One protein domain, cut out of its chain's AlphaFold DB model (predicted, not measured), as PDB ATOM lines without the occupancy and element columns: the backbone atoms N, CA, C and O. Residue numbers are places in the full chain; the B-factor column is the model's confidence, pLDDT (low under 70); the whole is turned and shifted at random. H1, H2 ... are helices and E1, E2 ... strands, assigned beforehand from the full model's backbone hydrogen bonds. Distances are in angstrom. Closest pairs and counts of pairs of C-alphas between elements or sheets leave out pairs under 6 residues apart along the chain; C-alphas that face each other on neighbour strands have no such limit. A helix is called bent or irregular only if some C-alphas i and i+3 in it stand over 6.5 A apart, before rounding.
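This is residues 62 to 194 of the 194 residues of an uncharacterized protein of Mycoplasma sp. CAG:472 (UniProt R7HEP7). One antiparallel sheet of seven strands is curled like part of a barrel and folds back on itself, so that the leaf E5, E4, E3, E2 faces the leaf E6, E7 with the long, bent E1 as the hinge. The short helix H2 packs by E4 and E7, one strand from each leaf, and H1 is on the opposite face of the sheet. The printed part has 133 residues, with two named helices and seven named strands in the order E1 E2 H1 E3 E4 E5 H2 E6 E7; the sheet's order is E5 E4 E3 E2 E1 E6 E7, and the class is mixed, helices and strands. The whole is compact, with a radius of gyration of the C-alphas of 13.9 A, and rounded, spanning 38 by 36 by 26 A.

The sheet's longest strand by residues, E1, residues 66 to 80, begins at C-alpha 66 (52.558, 43.197, 69.242), measures 30.1 A and bends by 101 degrees at residue 69. E2, residues 87 to 98, measures 31.1 A; E3, residues 120 to 127, 20.5 A. E4 is residues 130 to 135 and E5 residues 143 to 146. E6, residues 164 to 170, measures 18.9 A, and E7, residues 188 to 191, ends at C-alpha 191 (68.039, 44.820, 73.992). H1 is residues 101 to 109, 12.4 A, and H2 residues 149 to 156, 10.3 A.

In the strongly twisted sheet, E5 and E7 are the edge strands. E1 and E2 form a hairpin, with N 75 and O 92 2.9 A apart, within hydrogen-bond range. E2 pairs with E3 through N 93 and O 121, 2.8 A. E3, E4 and E5 form a meander, each strand the antiparallel neighbour of the one before, with N 125 and O 132 at 2.9 A and N 145 and O 133 at 2.8 A. On the other side of E1, E6 pairs through N 70 and O 166, 2.8 A, and E7 with E6 through N 167 and O 190, 2.8 A. E4 and E7 are apart. H2 is on the sheet; its closest C-alphas to E4 are Ser 152 and Lys 130, 5.2 A, and to E7 Ser 151 and Val 191, 6.4 A. H1 is on the opposite face, at a height over the sheet of 8.6 A; the closest C-alphas of H1 and E3 are those of Leu 107 and Lys 120, 7.2 A. In H1 and H2 every O i to N i+4 pair is within hydrogen-bond range.

The C-alphas farthest apart, those of Asp 83 and Glu 194, are 40.5 A apart. The printed part has no cut. The link from E6 to E7, residues 171 to 187, is long. Mean pLDDT of the printed part is 89.7; residues 138 to 140, 174 to 178 and 194 are under 70.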
ATOM      1  N   SER A  62      45.148  48.631  66.122       91.69
ATOM      2  CA  SER A  62      43.749  48.242  66.362       91.69
ATOM      3  C   SER A  62      43.577  47.426  67.644       91.69
ATOM      4  O   SER A  62      42.509  47.453  68.248       91.69
ATOM      5  N   THR A  63      44.620  46.696  68.040       90.25
ATOM      6  CA  THR A  63      44.677  45.906  69.279       90.25
ATOM      7  C   THR A  63      45.660  46.491  70.296       90.25
ATOM      8  O   THR A  63      45.850  45.916  71.366       90.25
ATOM      9  N   GLU A  64      46.313  47.607  69.950       91.50
ATOM     10  CA  GLU A  64      47.419  48.227  70.685       91.50
ATOM     11  C   GLU A  64      48.461  47.209  71.180       91.50
ATOM     12  O   GLU A  64      48.930  47.293  72.314       91.50
ATOM     13  N   SER A  65      48.794  46.204  70.370       93.75
ATOM     14  CA  SER A  65      49.592  45.053  70.806       93.75
ATOM     15  C   SER A  65      50.508  44.524  69.710       93.75
ATOM     16  O   SER A  65      50.327  44.814  68.532       93.75
ATOM     17  N   GLY A  66      51.519  43.751  70.106       95.25
ATOM     18  CA  GLY A  66      52.558  43.197  69.242       95.25
ATOM     19  C   GLY A  66      53.956  43.656  69.653       95.25
ATOM     20  O   GLY A  66      54.162  44.180  70.751       95.25
ATOM     21  N   SER A  67      54.928  43.434  68.772       97.06
ATOM     22  CA  SER A  67      56.335  43.782  68.987       97.06
ATOM     23  C   SER A  67      56.793  44.872  68.029       97.06
ATOM     24  O   SER A  67      56.382  44.896  66.870       97.06
ATOM     25  N   VAL A  68      57.670  45.750  68.507       97.56
ATOM     26  CA  VAL A  68      58.248  46.836  67.717       97.56
ATOM     27  C   VAL A  68      59.715  47.047  68.065       97.56
ATOM     28  O   VAL A  68      60.085  47.089  69.240       97.56
ATOM     29  N   ASP A  69      60.540  47.216  67.040       97.44
ATOM     30  CA  ASP A  69      61.912  47.672  67.183       97.44
ATOM     31  C   ASP A  69      61.961  49.206  67.233       97.44
ATOM     32  O   ASP A  69      61.375  49.924  66.411       97.44
ATOM     33  N   VAL A  70      62.690  49.724  68.216       97.31
ATOM     34  CA  VAL A  70      62.845  51.158  68.463       97.31
ATOM     35  C   VAL A  70      64.308  51.503  68.706       97.31
ATOM     36  O   VAL A  70      65.045  50.738  69.326       97.31
ATOM     37  N   LEU A  71      64.736  52.661  68.219       97.38
ATOM     38  CA  LEU A  71      66.014  53.282  68.547       97.38
ATOM     39  C   LEU A  71      65.731  54.457  69.472       97.38
ATOM     40  O   LEU A  71      64.848  55.262  69.177       97.38
ATOM     41  N   GLY A  72      66.479  54.583  70.560       97.62
ATOM     42  CA  GLY A  72      66.231  55.653  71.514       97.62
ATOM     43  C   GLY A  72      67.204  55.696  72.676       97.62
ATOM     44  O   GLY A  72      68.213  54.994  72.690       97.62
ATOM     45  N   TYR A  73      66.896  56.539  73.652       98.25
ATOM     46  CA  TYR A  73      67.708  56.733  74.848       98.25
ATOM     47  C   TYR A  73      66.834  57.066  76.049       98.25
ATOM     48  O   TYR A  73      65.709  57.547  75.896       98.25
ATOM     49  N   ILE A  74      67.346  56.845  77.254       97.94
ATOM     50  CA  ILE A  74      66.567  57.100  78.463       97.94
ATOM     51  C   ILE A  74      66.634  58.544  78.953       97.94
ATOM     52  O   ILE A  74      67.618  59.256  78.768       97.94
ATOM     53  N   THR A  75      65.584  58.941  79.661       97.19
ATOM     54  CA  THR A  75      65.579  60.047  80.623       97.19
ATOM     55  C   THR A  75      64.970  59.550  81.925       97.19
ATOM     56  O   THR A  75      64.013  58.775  81.907       97.19
ATOM     57  N   ILE A  76      65.518  59.995  83.055       96.06
ATOM     58  CA  ILE A  76      64.993  59.660  84.382       96.06
ATOM     59  C   ILE A  76      64.247  60.872  84.926       96.06
ATOM     60  O   ILE A  76      64.807  61.966  85.008       96.06
ATOM     61  N   GLU A  77      62.989  60.672  85.298       94.75
ATOM     62  CA  GLU A  77      62.123  61.690  85.889       94.75
ATOM     63  C   GLU A  77      61.669  61.225  87.276       94.75
ATOM     64  O   GLU A  77      61.386  60.046  87.480       94.75
ATOM     65  N   LYS A  78      61.591  62.149  88.240       93.31
ATOM     66  CA  LYS A  78      61.023  61.843  89.557       93.31
ATOM     67  C   LYS A  78      59.505  61.890  89.476       93.31
ATOM     68  O   LYS A  78      58.952  62.939  89.155       93.31
ATOM     69  N   ILE A  79      58.852  60.777  89.794       90.81
ATOM     70  CA  ILE A  79      57.393  60.692  89.892       90.81
ATOM     71  C   ILE A  79      57.022  60.499  91.357       90.81
ATOM     72  O   ILE A  79      57.574  59.636  92.035       90.81
ATOM     73  N   GLU A  80      56.104  61.325  91.839       87.81
ATOM     74  CA  GLU A  80      55.575  61.251  93.196       87.81
ATOM     75  C   GLU A  80      54.375  60.306  93.244       87.81
ATOM     76  O   GLU A  80      53.502  60.329  92.372       87.81
ATOM     77  N   ASN A  81      54.335  59.464  94.266       82.00
ATOM     78  CA  ASN A  81      53.167  58.675  94.585       82.00
ATOM     79  C   ASN A  81      52.163  59.542  95.354       82.00
ATOM     80  O   ASN A  81      52.426  59.987  96.471       82.00
ATOM     81  N   PHE A  82      50.992  59.740  94.753       75.62
ATOM     82  CA  PHE A  82      49.922  60.564  95.313       75.62
ATOM     83  C   PHE A  82      49.393  60.067  96.665       75.62
ATOM     84  O   PHE A  82      48.823  60.861  97.409       75.62
ATOM     85  N   ASP A  83      49.575  58.784  96.989       79.94
ATOM     86  CA  ASP A  83      49.033  58.196  98.214       79.94
ATOM     87  C   ASP A  83      49.960  58.360  99.427       79.94
ATOM     88  O   ASP A  83      49.489  58.324 100.565       79.94
ATOM     89  N   ASN A  84      51.274  58.499  99.216       81.94
ATOM     90  CA  ASN A  84      52.255  58.468 100.306       81.94
ATOM     91  C   ASN A  84      53.430  59.457 100.174       81.94
ATOM     92  O   ASN A  84      54.346  59.383 100.990       81.94
ATOM     93  N   GLU A  85      53.411  60.361  99.186       81.94
ATOM     94  CA  GLU A  85      54.450  61.380  98.921       81.94
ATOM     95  C   GLU A  85      55.852  60.794  98.626       81.94
ATOM     96  O   GLU A  85      56.845  61.519  98.533       81.94
ATOM     97  N   GLU A  86      55.972  59.471  98.452       87.69
ATOM     98  CA  GLU A  86      57.236  58.848  98.069       87.69
ATOM     99  C   GLU A  86      57.547  59.156  96.604       87.69
ATOM    100  O   GLU A  86      56.700  59.031  95.720       87.69
ATOM    101  N   THR A  87      58.795  59.531  96.330       90.56
ATOM    102  CA  THR A  87      59.256  59.797  94.964       90.56
ATOM    103  C   THR A  87      60.053  58.627  94.417       90.56
ATOM    104  O   THR A  87      60.960  58.132  95.086       90.56
ATOM    105  N   PHE A  88      59.797  58.275  93.164       92.88
ATOM    106  CA  PHE A  88      60.464  57.192  92.458       92.88
ATOM    107  C   PHE A  88      61.202  57.734  91.237       92.88
ATOM    108  O   PHE A  88      60.685  58.592  90.519       92.88
ATOM    109  N   ASP A  89      62.407  57.223  90.995       95.56
ATOM    110  CA  ASP A  89      63.159  57.514  89.778       95.56
ATOM    111  C   ASP A  89      62.597  56.647  88.644       95.56
ATOM    112  O   ASP A  89      62.813  55.434  88.584       95.56
ATOM    113  N   TYR A  90      61.821  57.274  87.764       96.25
ATOM    114  CA  TYR A  90      61.109  56.617  86.681       96.25
ATOM    115  C   TYR A  90      61.848  56.779  85.355       96.25
ATOM    116  O   TYR A  90      62.277  57.873  84.985       96.25
ATOM    117  N   VAL A  91      61.985  55.681  84.621       97.81
ATOM    118  CA  VAL A  91      62.748  55.584  83.381       97.81
ATOM    119  C   VAL A  91      61.806  55.731  82.191       97.81
ATOM    120  O   VAL A  91      61.025  54.832  81.875       97.81
ATOM    121  N   PHE A  92      61.919  56.851  81.485       97.81
ATOM    122  CA  PHE A  92      61.336  57.028  80.159       97.81
ATOM    123  C   PHE A  92      62.350  56.670  79.085       97.81
ATOM    124  O   PHE A  92      63.526  56.991  79.214       97.81
ATOM    125  N   PHE A  93      61.886  56.066  77.999       98.31
ATOM    126  CA  PHE A  93      62.663  55.840  76.791       98.31
ATOM    127  C   PHE A  93      62.161  56.758  75.677       98.31
ATOM    128  O   PHE A  93      61.016  56.652  75.236       98.31
ATOM    129  N   ASN A  94      63.023  57.675  75.250       98.19
ATOM    130  CA  ASN A  94      62.780  58.631  74.180       98.19
ATOM    131  C   ASN A  94      63.078  57.960  72.842       98.19
ATOM    132  O   ASN A  94      64.213  57.577  72.561       98.19
ATOM    133  N   ILE A  95      62.042  57.813  72.030       97.81
ATOM    134  CA  ILE A  95      62.063  57.166  70.727       97.81
ATOM    135  C   ILE A  95      62.607  58.155  69.697       97.81
ATOM    136  O   ILE A  95      61.995  59.180  69.404       97.81
ATOM    137  N   VAL A  96      63.756  57.813  69.127       96.81
ATOM    138  CA  VAL A  96      64.412  58.547  68.038       96.81
ATOM    139  C   VAL A  96      63.947  58.022  66.680       96.81
ATOM    140  O   VAL A  96      63.677  58.808  65.775       96.81
ATOM    141  N   ASP A  97      63.842  56.700  66.523       95.44
ATOM    142  CA  ASP A  97      63.396  56.070  65.276       95.44
ATOM    143  C   ASP A  97      62.626  54.772  65.547       95.44
ATOM    144  O   ASP A  97      62.921  54.019  66.474       95.44
ATOM    145  N   THR A  98      61.641  54.512  64.695       95.62
ATOM    146  CA  THR A  98      60.911  53.249  64.582       95.62
ATOM    147  C   THR A  98      60.279  53.170  63.194       95.62
ATOM    148  O   THR A  98      59.883  54.189  62.605       95.62
ATOM    149  N   LYS A  99      60.191  51.954  62.647       94.88
ATOM    150  CA  LYS A  99      59.583  51.709  61.332       94.88
ATOM    151  C   LYS A  99      58.083  51.437  61.414       94.88
ATOM    152  O   LYS A  99      57.397  51.627  60.412       94.88
ATOM    153  N   SER A 100      57.561  51.108  62.595       96.00
ATOM    154  CA  SER A 100      56.127  50.917  62.809       96.00
ATOM    155  C   SER A 100      55.378  52.254  62.875       96.00
ATOM    156  O   SER A 100      55.549  53.044  63.806       96.00
ATOM    157  N   ASN A 101      54.517  52.513  61.886       95.88
ATOM    158  CA  ASN A 101      53.595  53.655  61.918       95.88
ATOM    159  C   ASN A 101      52.491  53.463  62.965       95.88
ATOM    160  O   ASN A 101      52.091  54.428  63.610       95.88
ATOM    161  N   ASP A 102      52.054  52.224  63.174       97.06
ATOM    162  CA  ASP A 102      51.060  51.873  64.187       97.06
ATOM    163  C   ASP A 102      51.571  52.189  65.593       97.06
ATOM    164  O   ASP A 102      50.847  52.757  66.408       97.06
ATOM    165  N   PHE A 103      52.847  51.906  65.868       96.75
ATOM    166  CA  PHE A 103      53.447  52.264  67.148       96.75
ATOM    167  C   PHE A 103      53.565  53.784  67.329       96.75
ATOM    168  O   PHE A 103      53.329  54.289  68.422       96.75
ATOM    169  N   LYS A 104      53.861  54.544  66.263       95.81
ATOM    170  CA  LYS A 104      53.842  56.019  66.328       95.81
ATOM    171  C   LYS A 104      52.452  56.543  66.682       95.81
ATOM    172  O   LYS A 104      52.334  57.361  67.588       95.81
ATOM    173  N   ALA A 105      51.411  56.023  66.030       95.50
ATOM    174  CA  ALA A 105      50.026  56.382  66.330       95.50
ATOM    175  C   ALA A 105      49.644  56.035  67.781       95.50
ATOM    176  O   ALA A 105      48.981  56.823  68.451       95.50
ATOM    177  N   PHE A 106      50.118  54.895  68.294       95.00
ATOM    178  CA  PHE A 106      49.951  54.529  69.701       95.00
ATOM    179  C   PHE A 106      50.599  55.557  70.642       95.00
ATOM    180  O   PHE A 106      49.944  56.037  71.563       95.00
ATOM    181  N   LEU A 107      51.851  55.961  70.390       95.00
ATOM    182  CA  LEU A 107      52.532  56.978  71.204       95.00
ATOM    183  C   LEU A 107      51.831  58.341  71.155       95.00
ATOM    184  O   LEU A 107      51.772  59.031  72.170       95.00
ATOM    185  N   GLU A 108      51.294  58.741  70.003       94.12
ATOM    186  CA  GLU A 108      50.485  59.961  69.884       94.12
ATOM    187  C   GLU A 108      49.194  59.866  70.707       94.12
ATOM    188  O   GLU A 108      48.835  60.819  71.403       94.12
ATOM    189  N   GLY A 109      48.541  58.700  70.696       92.12
ATOM    190  CA  GLY A 109      47.360  58.410  71.512       92.12
ATOM    191  C   GLY A 109      47.612  58.479  73.023       92.12
ATOM    192  O   GLY A 109      46.690  58.767  73.781       92.12
ATOM    193  N   LEU A 110      48.862  58.299  73.465       91.00
ATOM    194  CA  LEU A 110      49.273  58.465  74.863       91.00
ATOM    195  C   LEU A 110      49.539  59.926  75.263       91.00
ATOM    196  O   LEU A 110      49.965  60.175  76.386       91.00
ATOM    197  N   SER A 111      49.324  60.914  74.391       86.69
ATOM    198  CA  SER A 111      49.564  62.318  74.745       86.69
ATOM    199  C   SER A 111      48.757  62.747  75.982       86.69
ATOM    200  O   SER A 111      47.536  62.606  76.031       86.69
ATOM    201  N   GLY A 112      49.453  63.267  76.999       82.94
ATOM    202  CA  GLY A 112      48.870  63.625  78.298       82.94
ATOM    203  C   GLY A 112      48.821  62.482  79.322       82.94
ATOM    204  O   GLY A 112      48.393  62.714  80.451       82.94
ATOM    205  N   ASN A 113      49.270  61.275  78.968       88.31
ATOM    206  CA  ASN A 113      49.462  60.172  79.905       88.31
ATOM    207  C   ASN A 113      50.726  60.389  80.759       88.31
ATOM    208  O   ASN A 113      51.739  60.897  80.281       88.31
ATOM    209  N   THR A 114      50.691  59.968  82.023       85.75
ATOM    210  CA  THR A 114      51.843  60.067  82.933       85.75
ATOM    211  C   THR A 114      53.038  59.236  82.461       85.75
ATOM    212  O   THR A 114      54.173  59.663  82.616       85.75
ATOM    213  N   PHE A 115      52.801  58.063  81.873       88.94
ATOM    214  CA  PHE A 115      53.803  57.039  81.562       88.94
ATOM    215  C   PHE A 115      54.096  56.903  80.058       88.94
ATOM    216  O   PHE A 115      54.713  55.930  79.624       88.94
ATOM    217  N   GLY A 116      53.695  57.873  79.233       89.69
ATOM    218  CA  GLY A 116      53.998  57.878  77.803       89.69
ATOM    219  C   GLY A 116      53.458  59.104  77.073       89.69
ATOM    220  O   GLY A 116      52.782  59.941  77.660       89.69
ATOM    221  N   GLY A 117      53.784  59.217  75.788       89.12
ATOM    222  CA  GLY A 117      53.349  60.317  74.921       89.12
ATOM    223  C   GLY A 117      54.523  61.079  74.313       89.12
ATOM    224  O   GLY A 117      55.647  60.953  74.779       89.12
ATOM    225  N   ASN A 118      54.290  61.878  73.268       87.56
ATOM    226  CA  ASN A 118      55.309  62.745  72.644       87.56
ATOM    227  C   ASN A 118      56.632  62.028  72.300       87.56
ATOM    228  O   ASN A 118      57.710  62.509  72.642       87.56
ATOM    229  N   ASN A 119      56.557  60.877  71.625       93.00
ATOM    230  CA  ASN A 119      57.718  60.042  71.287       93.00
ATOM    231  C   ASN A 119      58.505  59.511  72.498       93.00
ATOM    232  O   ASN A 119      59.653  59.118  72.336       93.00
ATOM    233  N   LYS A 120      57.925  59.450  73.699       95.06
ATOM    234  CA  LYS A 120      58.497  58.699  74.822       95.06
ATOM    235  C   LYS A 120      57.531  57.645  75.342       95.06
ATOM    236  O   LYS A 120      56.311  57.789  75.253       95.06
ATOM    237  N   ILE A 121      58.094  56.584  75.900       97.00
ATOM    238  CA  ILE A 121      57.347  55.518  76.562       97.00
ATOM    239  C   ILE A 121      58.030  55.155  77.872       97.00
ATOM    240  O   ILE A 121      59.256  55.091  77.952       97.00
ATOM    241  N   GLY A 122      57.242  54.966  78.919       96.69
ATOM    242  CA  GLY A 122      57.736  54.560  80.219       96.69
ATOM    243  C   GLY A 122      58.139  53.089  80.249       96.69
ATOM    244  O   GLY A 122      57.426  52.240  79.715       96.69
ATOM    245  N   LEU A 123      59.287  52.797  80.864       97.25
ATOM    246  CA  LEU A 123      59.818  51.440  81.032       97.25
ATOM    247  C   LEU A 123      59.706  50.922  82.473       97.25
ATOM    248  O   LEU A 123      59.983  49.748  82.704       97.25
ATOM    249  N   GLY A 124      59.325  51.776  83.426       96.31
ATOM    250  CA  GLY A 124      59.260  51.436  84.846       96.31
ATOM    251  C   GLY A 124      60.092  52.342  85.736       96.31
ATOM    252  O   GLY A 124      60.599  53.374  85.305       96.31
ATOM    253  N   CYS A 125      60.258  51.927  86.985       96.44
ATOM    254  CA  CYS A 125      61.152  52.575  87.936       96.44
ATOM    255  C   CYS A 125      62.524  51.915  87.942       96.44
ATOM    256  O   CYS A 125      62.701  50.785  87.476       96.44
ATOM    257  N   THR A 126      63.497  52.615  88.515       95.62
ATOM    258  CA  THR A 126      64.809  52.049  88.788       95.62
ATOM    259  C   THR A 126      65.169  52.107  90.265       95.62
ATOM    260  O   THR A 126      64.884  53.079  90.957       95.62
ATOM    261  N   ASP A 127      65.801  51.035  90.738       88.12
ATOM    262  CA  ASP A 127      66.528  50.996  92.002       88.12
ATOM    263  C   ASP A 127      67.850  50.255  91.775       88.12
ATOM    264  O   ASP A 127      67.875  49.201  91.137       88.12
ATOM    265  N   ASN A 128      68.957  50.802  92.278       76.50
ATOM    266  CA  ASN A 128      70.266  50.138  92.288       76.50
ATOM    267  C   ASN A 128      70.682  49.485  90.944       76.50
ATOM    268  O   ASN A 128      71.070  48.315  90.902       76.50
ATOM    269  N   GLU A 129      70.625  50.242  89.840       85.38
ATOM    270  CA  GLU A 129      70.985  49.804  88.472       85.38
ATOM    271  C   GLU A 129      70.030  48.782  87.823       85.38
ATOM    272  O   GLU A 129      70.352  48.217  86.772       85.38
ATOM    273  N   LYS A 130      68.869  48.512  88.426       93.50
ATOM    274  CA  LYS A 130      67.849  47.615  87.871       93.50
ATOM    275  C   LYS A 130      66.596  48.379  87.492       93.50
ATOM    276  O   LYS A 130      66.225  49.318  88.189       93.50
ATOM    277  N   ILE A 131      65.944  47.953  86.415       96.69
ATOM    278  CA  ILE A 131      64.635  48.462  86.001       96.69
ATOM    279  C   ILE A 131      63.574  47.426  86.365       96.69
ATOM    280  O   ILE A 131      63.696  46.254  85.993       96.69
ATOM    281  N   TYR A 132      62.534  47.870  87.065       95.38
ATOM    282  CA  TYR A 132      61.363  47.074  87.415       95.38
ATOM    283  C   TYR A 132      60.084  47.835  87.070       95.38
ATOM    284  O   TYR A 132      60.047  49.067  87.091       95.38
ATOM    285  N   TYR A 133      59.028  47.103  86.735       94.38
ATOM    286  CA  TYR A 133      57.755  47.701  86.353       94.38
ATOM    287  C   TYR A 133      56.577  46.800  86.661       94.38
ATOM    288  O   TYR A 133      56.695  45.578  86.721       94.38
ATOM    289  N   PHE A 134      55.419  47.436  86.785       90.62
ATOM    290  CA  PHE A 134      54.145  46.742  86.846       90.62
ATOM    291  C   PHE A 134      53.429  46.826  85.506       90.62
ATOM    292  O   PHE A 134      53.480  47.851  84.823       90.62
ATOM    293  N   ASN A 135      52.729  45.764  85.132       88.00
ATOM    294  CA  ASN A 135      51.911  45.750  83.928       88.00
ATOM    295  C   ASN A 135      50.688  44.842  84.127       88.00
ATOM    296  O   ASN A 135      50.751  43.842  84.835       88.00
ATOM    297  N   SER A 136      49.566  45.218  83.515       78.62
ATOM    298  CA  SER A 136      48.266  44.541  83.623       78.62
ATOM    299  C   SER A 136      47.750  44.089  82.249       78.62
ATOM    300  O   SER A 136      46.634  44.410  81.846       78.62
ATOM    301  N   SER A 137      48.587  43.398  81.474       72.50
ATOM    302  CA  SER A 137      48.198  42.840  80.167       72.50
ATOM    303  C   SER A 137      47.799  41.360  80.250       72.50
ATOM    304  O   SER A 137      48.107  40.675  81.224       72.50
ATOM    305  N   ASP A 138      47.112  40.863  79.210       63.84
ATOM    306  CA  ASP A 138      46.857  39.426  78.996       63.84
ATOM    307  C   ASP A 138      45.928  38.731  80.020       63.84
ATOM    308  O   ASP A 138      46.086  37.556  80.344       63.84
ATOM    309  N   GLY A 139      44.928  39.445  80.550       57.25
ATOM    310  CA  GLY A 139      43.906  38.851  81.431       57.25
ATOM    311  C   GLY A 139      44.434  38.359  82.787       57.25
ATOM    312  O   GLY A 139      43.720  37.658  83.504       57.25
ATOM    313  N   LYS A 140      45.674  38.717  83.129       58.22
ATOM    314  CA  LYS A 140      46.266  38.526  84.452       58.22
ATOM    315  C   LYS A 140      45.949  39.724  85.342       58.22
ATOM    316  O   LYS A 140      45.660  40.818  84.857       58.22
ATOM    317  N   GLU A 141      46.008  39.506  86.653       72.62
ATOM    318  CA  GLU A 141      46.062  40.609  87.613       72.62
ATOM    319  C   GLU A 141      47.330  41.455  87.378       72.62
ATOM    320  O   GLU A 141      48.157  41.151  86.521       72.62
ATOM    321  N   LEU A 142      47.472  42.564  88.103       80.81
ATOM    322  CA  LEU A 142      48.666  43.402  88.033       80.81
ATOM    323  C   LEU A 142      49.920  42.581  88.394       80.81
ATOM    324  O   LEU A 142      50.077  42.174  89.542       80.81
ATOM    325  N   GLU A 143      50.818  42.378  87.431       84.19
ATOM    326  CA  GLU A 143      52.049  41.599  87.597       84.19
ATOM    327  C   GLU A 143      53.272  42.511  87.745       84.19
ATOM    328  O   GLU A 143      53.287  43.641  87.245       84.19
ATOM    329  N   SER A 144      54.312  42.000  88.412       88.12
ATOM    330  CA  SER A 144      55.605  42.672  88.578       88.12
ATOM    331  C   SER A 144      56.672  42.018  87.706       88.12
ATOM    332  O   SER A 144      56.832  40.796  87.700       88.12
ATOM    333  N   TYR A 145      57.426  42.845  86.993       90.75
ATOM    334  CA  TYR A 145      58.475  42.438  86.071       90.75
ATOM    335  C   TYR A 145      59.788  43.128  86.428       90.75
ATOM    336  O   TYR A 145      59.815  44.273  86.877       90.75
ATOM    337  N   GLU A 146      60.897  42.440  86.167       92.88
ATOM    338  CA  GLU A 146      62.247  42.964  86.366       92.88
ATOM    339  C   GLU A 146      63.100  42.651  85.134       92.88
ATOM    340  O   GLU A 146      63.117  41.521  84.637       92.88
ATOM    341  N   LEU A 147      63.835  43.650  84.641       94.00
ATOM    342  CA  LEU A 147      64.832  43.434  83.598       94.00
ATOM    343  C   LEU A 147      66.125  42.887  84.199       94.00
ATOM    344  O   LEU A 147      66.554  43.277  85.284       94.00
ATOM    345  N   SER A 148      66.821  42.033  83.442       92.38
ATOM    346  CA  SER A 148      68.135  41.540  83.866       92.38
ATOM    347  C   SER A 148      69.082  42.704  84.195       92.38
ATOM    348  O   SER A 148      69.002  43.772  83.581       92.38
ATOM    349  N   LYS A 149      70.029  42.498  85.120       91.50
ATOM    350  CA  LYS A 149      71.008  43.539  85.482       91.50
ATOM    351  C   LYS A 149      71.781  44.056  84.261       91.50
ATOM    352  O   LYS A 149      72.010  45.253  84.137       91.50
ATOM    353  N   ASN A 150      72.158  43.162  83.344       93.06
ATOM    354  CA  ASN A 150      72.892  43.539  82.136       93.06
ATOM    355  C   ASN A 150      72.031  44.388  81.186       93.06
ATOM    356  O   ASN A 150      72.490  45.417  80.697       93.06
ATOM    357  N   SER A 151      70.775  43.988  80.962       94.62
ATOM    358  CA  SER A 151      69.833  44.757  80.137       94.62
ATOM    359  C   SER A 151      69.547  46.124  80.756       94.62
ATOM    360  O   SER A 151      69.645  47.132  80.065       94.62
ATOM    361  N   SER A 152      69.270  46.159  82.064       96.75
ATOM    362  CA  SER A 152      69.028  47.395  82.815       96.75
ATOM    363  C   SER A 152      70.204  48.350  82.687       96.75
ATOM    364  O   SER A 152      70.012  49.500  82.315       96.75
ATOM    365  N   LYS A 153      71.435  47.862  82.888       95.38
ATOM    366  CA  LYS A 153      72.639  48.678  82.735       95.38
ATOM    367  C   LYS A 153      72.773  49.267  81.331       95.38
ATOM    368  O   LYS A 153      72.968  50.468  81.203       95.38
ATOM    369  N   LYS A 154      72.627  48.452  80.279       94.81
ATOM    370  CA  LYS A 154      72.700  48.938  78.889       94.81
ATOM    371  C   LYS A 154      71.659  50.022  78.600       94.81
ATOM    372  O   LYS A 154      71.961  50.983  77.902       94.81
ATOM    373  N   ILE A 155      70.452  49.865  79.143       97.06
ATOM    374  CA  ILE A 155      69.369  50.843  79.014       97.06
ATOM    375  C   ILE A 155      69.701  52.132  79.770       97.06
ATOM    376  O   ILE A 155      69.636  53.206  79.180       97.06
ATOM    377  N   LEU A 156      70.106  52.030  81.035       97.00
ATOM    378  CA  LEU A 156      70.426  53.172  81.899       97.00
ATOM    379  C   LEU A 156      71.667  53.953  81.437       97.00
ATOM    380  O   LEU A 156      71.738  55.156  81.661       97.00
ATOM    381  N   ASP A 157      72.614  53.297  80.762       95.88
ATOM    382  CA  ASP A 157      73.806  53.937  80.189       95.88
ATOM    383  C   ASP A 157      73.516  54.639  78.834       95.88
ATOM    384  O   ASP A 157      74.402  55.295  78.275       95.88
ATOM    385  N   SER A 158      72.305  54.502  78.273       97.12
ATOM    386  CA  SER A 158      71.943  55.116  76.986       97.12
ATOM    387  C   SER A 158      71.763  56.631  77.100       97.12
ATOM    388  O   SER A 158      71.237  57.152  78.080       97.12
ATOM    389  N   THR A 159      72.195  57.358  76.070       97.62
ATOM    390  CA  THR A 159      72.091  58.825  76.010       97.62
ATOM    391  C   THR A 159      71.712  59.258  74.601       97.62
ATOM    392  O   THR A 159      71.834  58.476  73.663       97.62
ATOM    393  N   GLU A 160      71.303  60.511  74.415       96.69
ATOM    394  CA  GLU A 160      70.979  61.043  73.084       96.69
ATOM    395  C   GLU A 160      72.130  60.865  72.073       96.69
ATOM    396  O   GLU A 160      71.897  60.530  70.914       96.69
ATOM    397  N   GLY A 161      73.386  61.020  72.515       97.19
ATOM    398  CA  GLY A 161      74.573  60.814  71.676       97.19
ATOM    399  C   GLY A 161      74.982  59.348  71.489       97.19
ATOM    400  O   GLY A 161      75.807  59.058  70.624       97.19
ATOM    401  N   ASN A 162      74.427  58.436  72.288       96.25
ATOM    402  CA  ASN A 162      74.662  56.996  72.204       96.25
ATOM    403  C   ASN A 162      73.342  56.233  72.437       96.25
ATOM    404  O   ASN A 162      73.148  55.652  73.515       96.25
ATOM    405  N   PRO A 163      72.403  56.299  71.473       96.88
ATOM    406  CA  PRO A 163      71.124  55.622  71.585       96.88
ATOM    407  C   PRO A 163      71.294  54.113  71.398       96.88
ATOM    408  O   PRO A 163      72.226  53.640  70.748       96.88
ATOM    409  N   ILE A 164      70.348  53.350  71.931       96.62
ATOM    410  CA  ILE A 164      70.328  51.889  71.867       96.62
ATOM    411  C   ILE A 164      69.092  51.395  71.119       96.62
ATOM    412  O   ILE A 164      68.059  52.072  71.089       96.62
ATOM    413  N   LYS A 165      69.184  50.197  70.533       96.75
ATOM    414  CA  LYS A 165      68.032  49.522  69.928       96.75
ATOM    415  C   LYS A 165      67.372  48.588  70.938       96.75
ATOM    416  O   LYS A 165      68.031  47.709  71.504       96.75
ATOM    417  N   LEU A 166      66.066  48.746  71.109       97.12
ATOM    418  CA  LEU A 166      65.222  47.869  71.911       97.12
ATOM    419  C   LEU A 166      64.155  47.219  71.035       97.12
ATOM    420  O   LEU A 166      63.681  47.828  70.080       97.12
ATOM    421  N   ARG A 167      63.739  46.011  71.407       97.44
ATOM    422  CA  ARG A 167      62.451  45.446  71.018       97.44
ATOM    423  C   ARG A 167      61.498  45.562  72.192       97.44
ATOM    424  O   ARG A 167      61.765  45.040  73.274       97.44
ATOM    425  N   LEU A 168      60.397  46.263  71.967       97.19
ATOM    426  CA  LEU A 168      59.317  46.427  72.929       97.19
ATOM    427  C   LEU A 168      58.169  45.517  72.514       97.19
ATOM    428  O   LEU A 168      57.735  45.561  71.366       97.19
ATOM    429  N   THR A 169      57.662  44.713  73.441       95.50
ATOM    430  CA  THR A 169      56.474  43.885  73.217       95.50
ATOM    431  C   THR A 169      55.375  44.305  74.171       95.50
ATOM    432  O   THR A 169      55.576  44.354  75.384       95.50
ATOM    433  N   ARG A 170      54.192  44.557  73.622       92.44
ATOM    434  CA  ARG A 170      52.968  44.808  74.373       92.44
ATOM    435  C   ARG A 170      51.969  43.702  74.068       92.44
ATOM    436  O   ARG A 170      51.658  43.461  72.905       92.44
ATOM    437  N   LEU A 171      51.478  43.023  75.099       89.31
ATOM    438  CA  LEU A 171      50.363  42.089  74.947       89.31
ATOM    439  C   LEU A 171      49.034  42.851  74.921       89.31
ATOM    440  O   LEU A 171      48.940  43.970  75.428       89.31
ATOM    441  N   GLU A 172      48.020  42.244  74.306       84.62
ATOM    442  CA  GLU A 172      46.683  42.830  74.198       84.62
ATOM    443  C   GLU A 172      46.103  43.140  75.584       84.62
ATOM    444  O   GLU A 172      46.268  42.394  76.558       84.62
ATOM    445  N   TYR A 173      45.464  44.303  75.676       72.44
ATOM    446  CA  TYR A 173      44.863  44.767  76.913       72.44
ATOM    447  C   TYR A 173      43.454  44.197  77.055       72.44
ATOM    448  O   TYR A 173      42.526  44.629  76.381       72.44
ATOM    449  N   ASN A 174      43.287  43.262  77.988       63.72
ATOM    450  CA  ASN A 174      42.009  42.584  78.230       63.72
ATOM    451  C   ASN A 174      41.207  43.195  79.401       63.72
ATOM    452  O   ASN A 174      40.271  42.573  79.899       63.72
ATOM    453  N   GLY A 175      41.555  44.415  79.835       58.94
ATOM    454  CA  GLY A 175      40.968  45.106  80.991       58.94
ATOM    455  C   GLY A 175      41.898  45.142  82.211       58.94
ATOM    456  O   GLY A 175      42.748  44.273  82.375       58.94
ATOM    457  N   GLY A 176      41.758  46.166  83.060       58.09
ATOM    458  CA  GLY A 176      42.692  46.431  84.158       58.09
ATOM    459  C   GLY A 176      42.356  47.678  84.990       58.09
ATOM    460  O   GLY A 176      41.617  48.565  84.563       58.09
ATOM    461  N   THR A 177      42.875  47.680  86.218       61.19
ATOM    462  CA  THR A 177      42.721  48.678  87.290       61.19
ATOM    463  C   THR A 177      43.569  49.940  87.058       61.19
ATOM    464  O   THR A 177      44.281  50.052  86.062       61.19
ATOM    465  N   SER A 178      43.490  50.917  87.972       63.78
ATOM    466  CA  SER A 178      44.356  52.106  87.971       63.78
ATOM    467  C   SER A 178      45.836  51.725  87.848       63.78
ATOM    468  O   SER A 178      46.313  50.868  88.594       63.78
ATOM    469  N   ALA A 179      46.557  52.376  86.933       74.00
ATOM    470  CA  ALA A 179      47.988  52.164  86.744       74.00
ATOM    471  C   ALA A 179      48.752  52.569  88.022       74.00
ATOM    472  O   ALA A 179      48.666  53.735  88.417       74.00
ATOM    473  N   PRO A 180      49.470  51.644  88.687       83.12
ATOM    474  CA  PRO A 180      50.249  51.974  89.876       83.12
ATOM    475  C   PRO A 180      51.451  52.861  89.527       83.12
ATOM    476  O   PRO A 180      51.834  53.017  88.363       83.12
ATOM    477  N   ILE A 181      52.114  53.377  90.561       85.69
ATOM    478  CA  ILE A 181      53.477  53.894  90.425       85.69
ATOM    479  C   ILE A 181      54.370  52.809  89.787       85.69
ATOM    480  O   ILE A 181      54.169  51.616  90.014       85.69
ATOM    481  N   CYS A 182      55.336  53.206  88.956       91.38
ATOM    482  CA  CYS A 182      56.204  52.280  88.212       91.38
ATOM    483  C   CYS A 182      55.489  51.417  87.145       91.38
ATOM    484  O   CYS A 182      56.059  50.432  86.675       91.38
ATOM    485  N   TYR A 183      54.266  51.764  86.731       91.69
ATOM    486  CA  TYR A 183      53.580  51.082  85.630       91.69
ATOM    487  C   TYR A 183      54.313  51.248  84.294       91.69
ATOM    488  O   TYR A 183      54.878  52.304  84.032       91.69
ATOM    489  N   SER A 184      54.250  50.245  83.419       93.38
ATOM    490  CA  SER A 184      54.690  50.311  82.023       93.38
ATOM    491  C   SER A 184      53.580  49.808  81.103       93.38
ATOM    492  O   SER A 184      52.952  48.788  81.380       93.38
ATOM    493  N   HIS A 185      53.365  50.474  79.963       91.44
ATOM    494  CA  HIS A 185      52.475  49.967  78.909       91.44
ATOM    495  C   HIS A 185      53.068  48.759  78.162       91.44
ATOM    496  O   HIS A 185      52.343  48.055  77.455       91.44
ATOM    497  N   ILE A 186      54.373  48.529  78.307       93.31
ATOM    498  CA  ILE A 186      55.139  47.485  77.632       93.31
ATOM    499  C   ILE A 186      55.275  46.277  78.560       93.31
ATOM    500  O   ILE A 186      55.648  46.416  79.722       93.31
ATOM    501  N   THR A 187      54.986  45.090  78.033       91.44
ATOM    502  CA  THR A 187      55.036  43.820  78.771       91.44
ATOM    503  C   THR A 187      56.437  43.211  78.778       91.44
ATOM    504  O   THR A 187      56.795  42.521  79.725       91.44
ATOM    505  N   ASN A 188      57.224  43.414  77.717       93.88
ATOM    506  CA  ASN A 188      58.595  42.912  77.633       93.88
ATOM    507  C   ASN A 188      59.518  43.898  76.910       93.88
ATOM    508  O   ASN A 188      59.134  44.508  75.911       93.88
ATOM    509  N   VAL A 189      60.753  44.007  77.405       96.38
ATOM    510  CA  VAL A 189      61.799  44.888  76.878       96.38
ATOM    511  C   VAL A 189      63.055  44.060  76.621       96.38
ATOM    512  O   VAL A 189      63.667  43.526  77.546       96.38
ATOM    513  N   GLU A 190      63.461  43.977  75.361       95.94
ATOM    514  CA  GLU A 190      64.644  43.242  74.915       95.94
ATOM    515  C   GLU A 190      65.664  44.207  74.295       95.94
ATOM    516  O   GLU A 190      65.310  45.073  73.503       95.94
ATOM    517  N   VAL A 191      66.949  44.061  74.630       94.81
ATOM    518  CA  VAL A 191      68.039  44.820  73.992       94.81
ATOM    519  C   VAL A 191      68.517  44.038  72.768       94.81
ATOM    520  O   VAL A 191      69.023  42.930  72.927       94.81
ATOM    521  N   ILE A 192      68.369  44.597  71.562       90.31
ATOM    522  CA  ILE A 192      68.503  43.839  70.297       90.31
ATOM    523  C   ILE A 192      69.730  44.184  69.441       90.31
ATOM    524  O   ILE A 192      69.944  43.544  68.410       90.31
ATOM    525  N   SER A 193      70.571  45.145  69.834       70.62
ATOM    526  CA  SER A 193      71.863  45.353  69.162       70.62
ATOM    527  C   SER A 193      72.971  45.852  70.088       70.62
ATOM    528  O   SER A 193      72.734  46.706  70.941       70.62
ATOM    529  N   GLU A 194      74.176  45.338  69.836       48.12
ATOM    530  CA  GLU A 194      75.488  45.932  70.139       48.12
ATOM    531  C   GLU A 194      76.087  46.496  68.847       48.12
ATOM    532  O   GLU A 194      75.842  45.876  67.781       48.12
TER     533      GLU A 194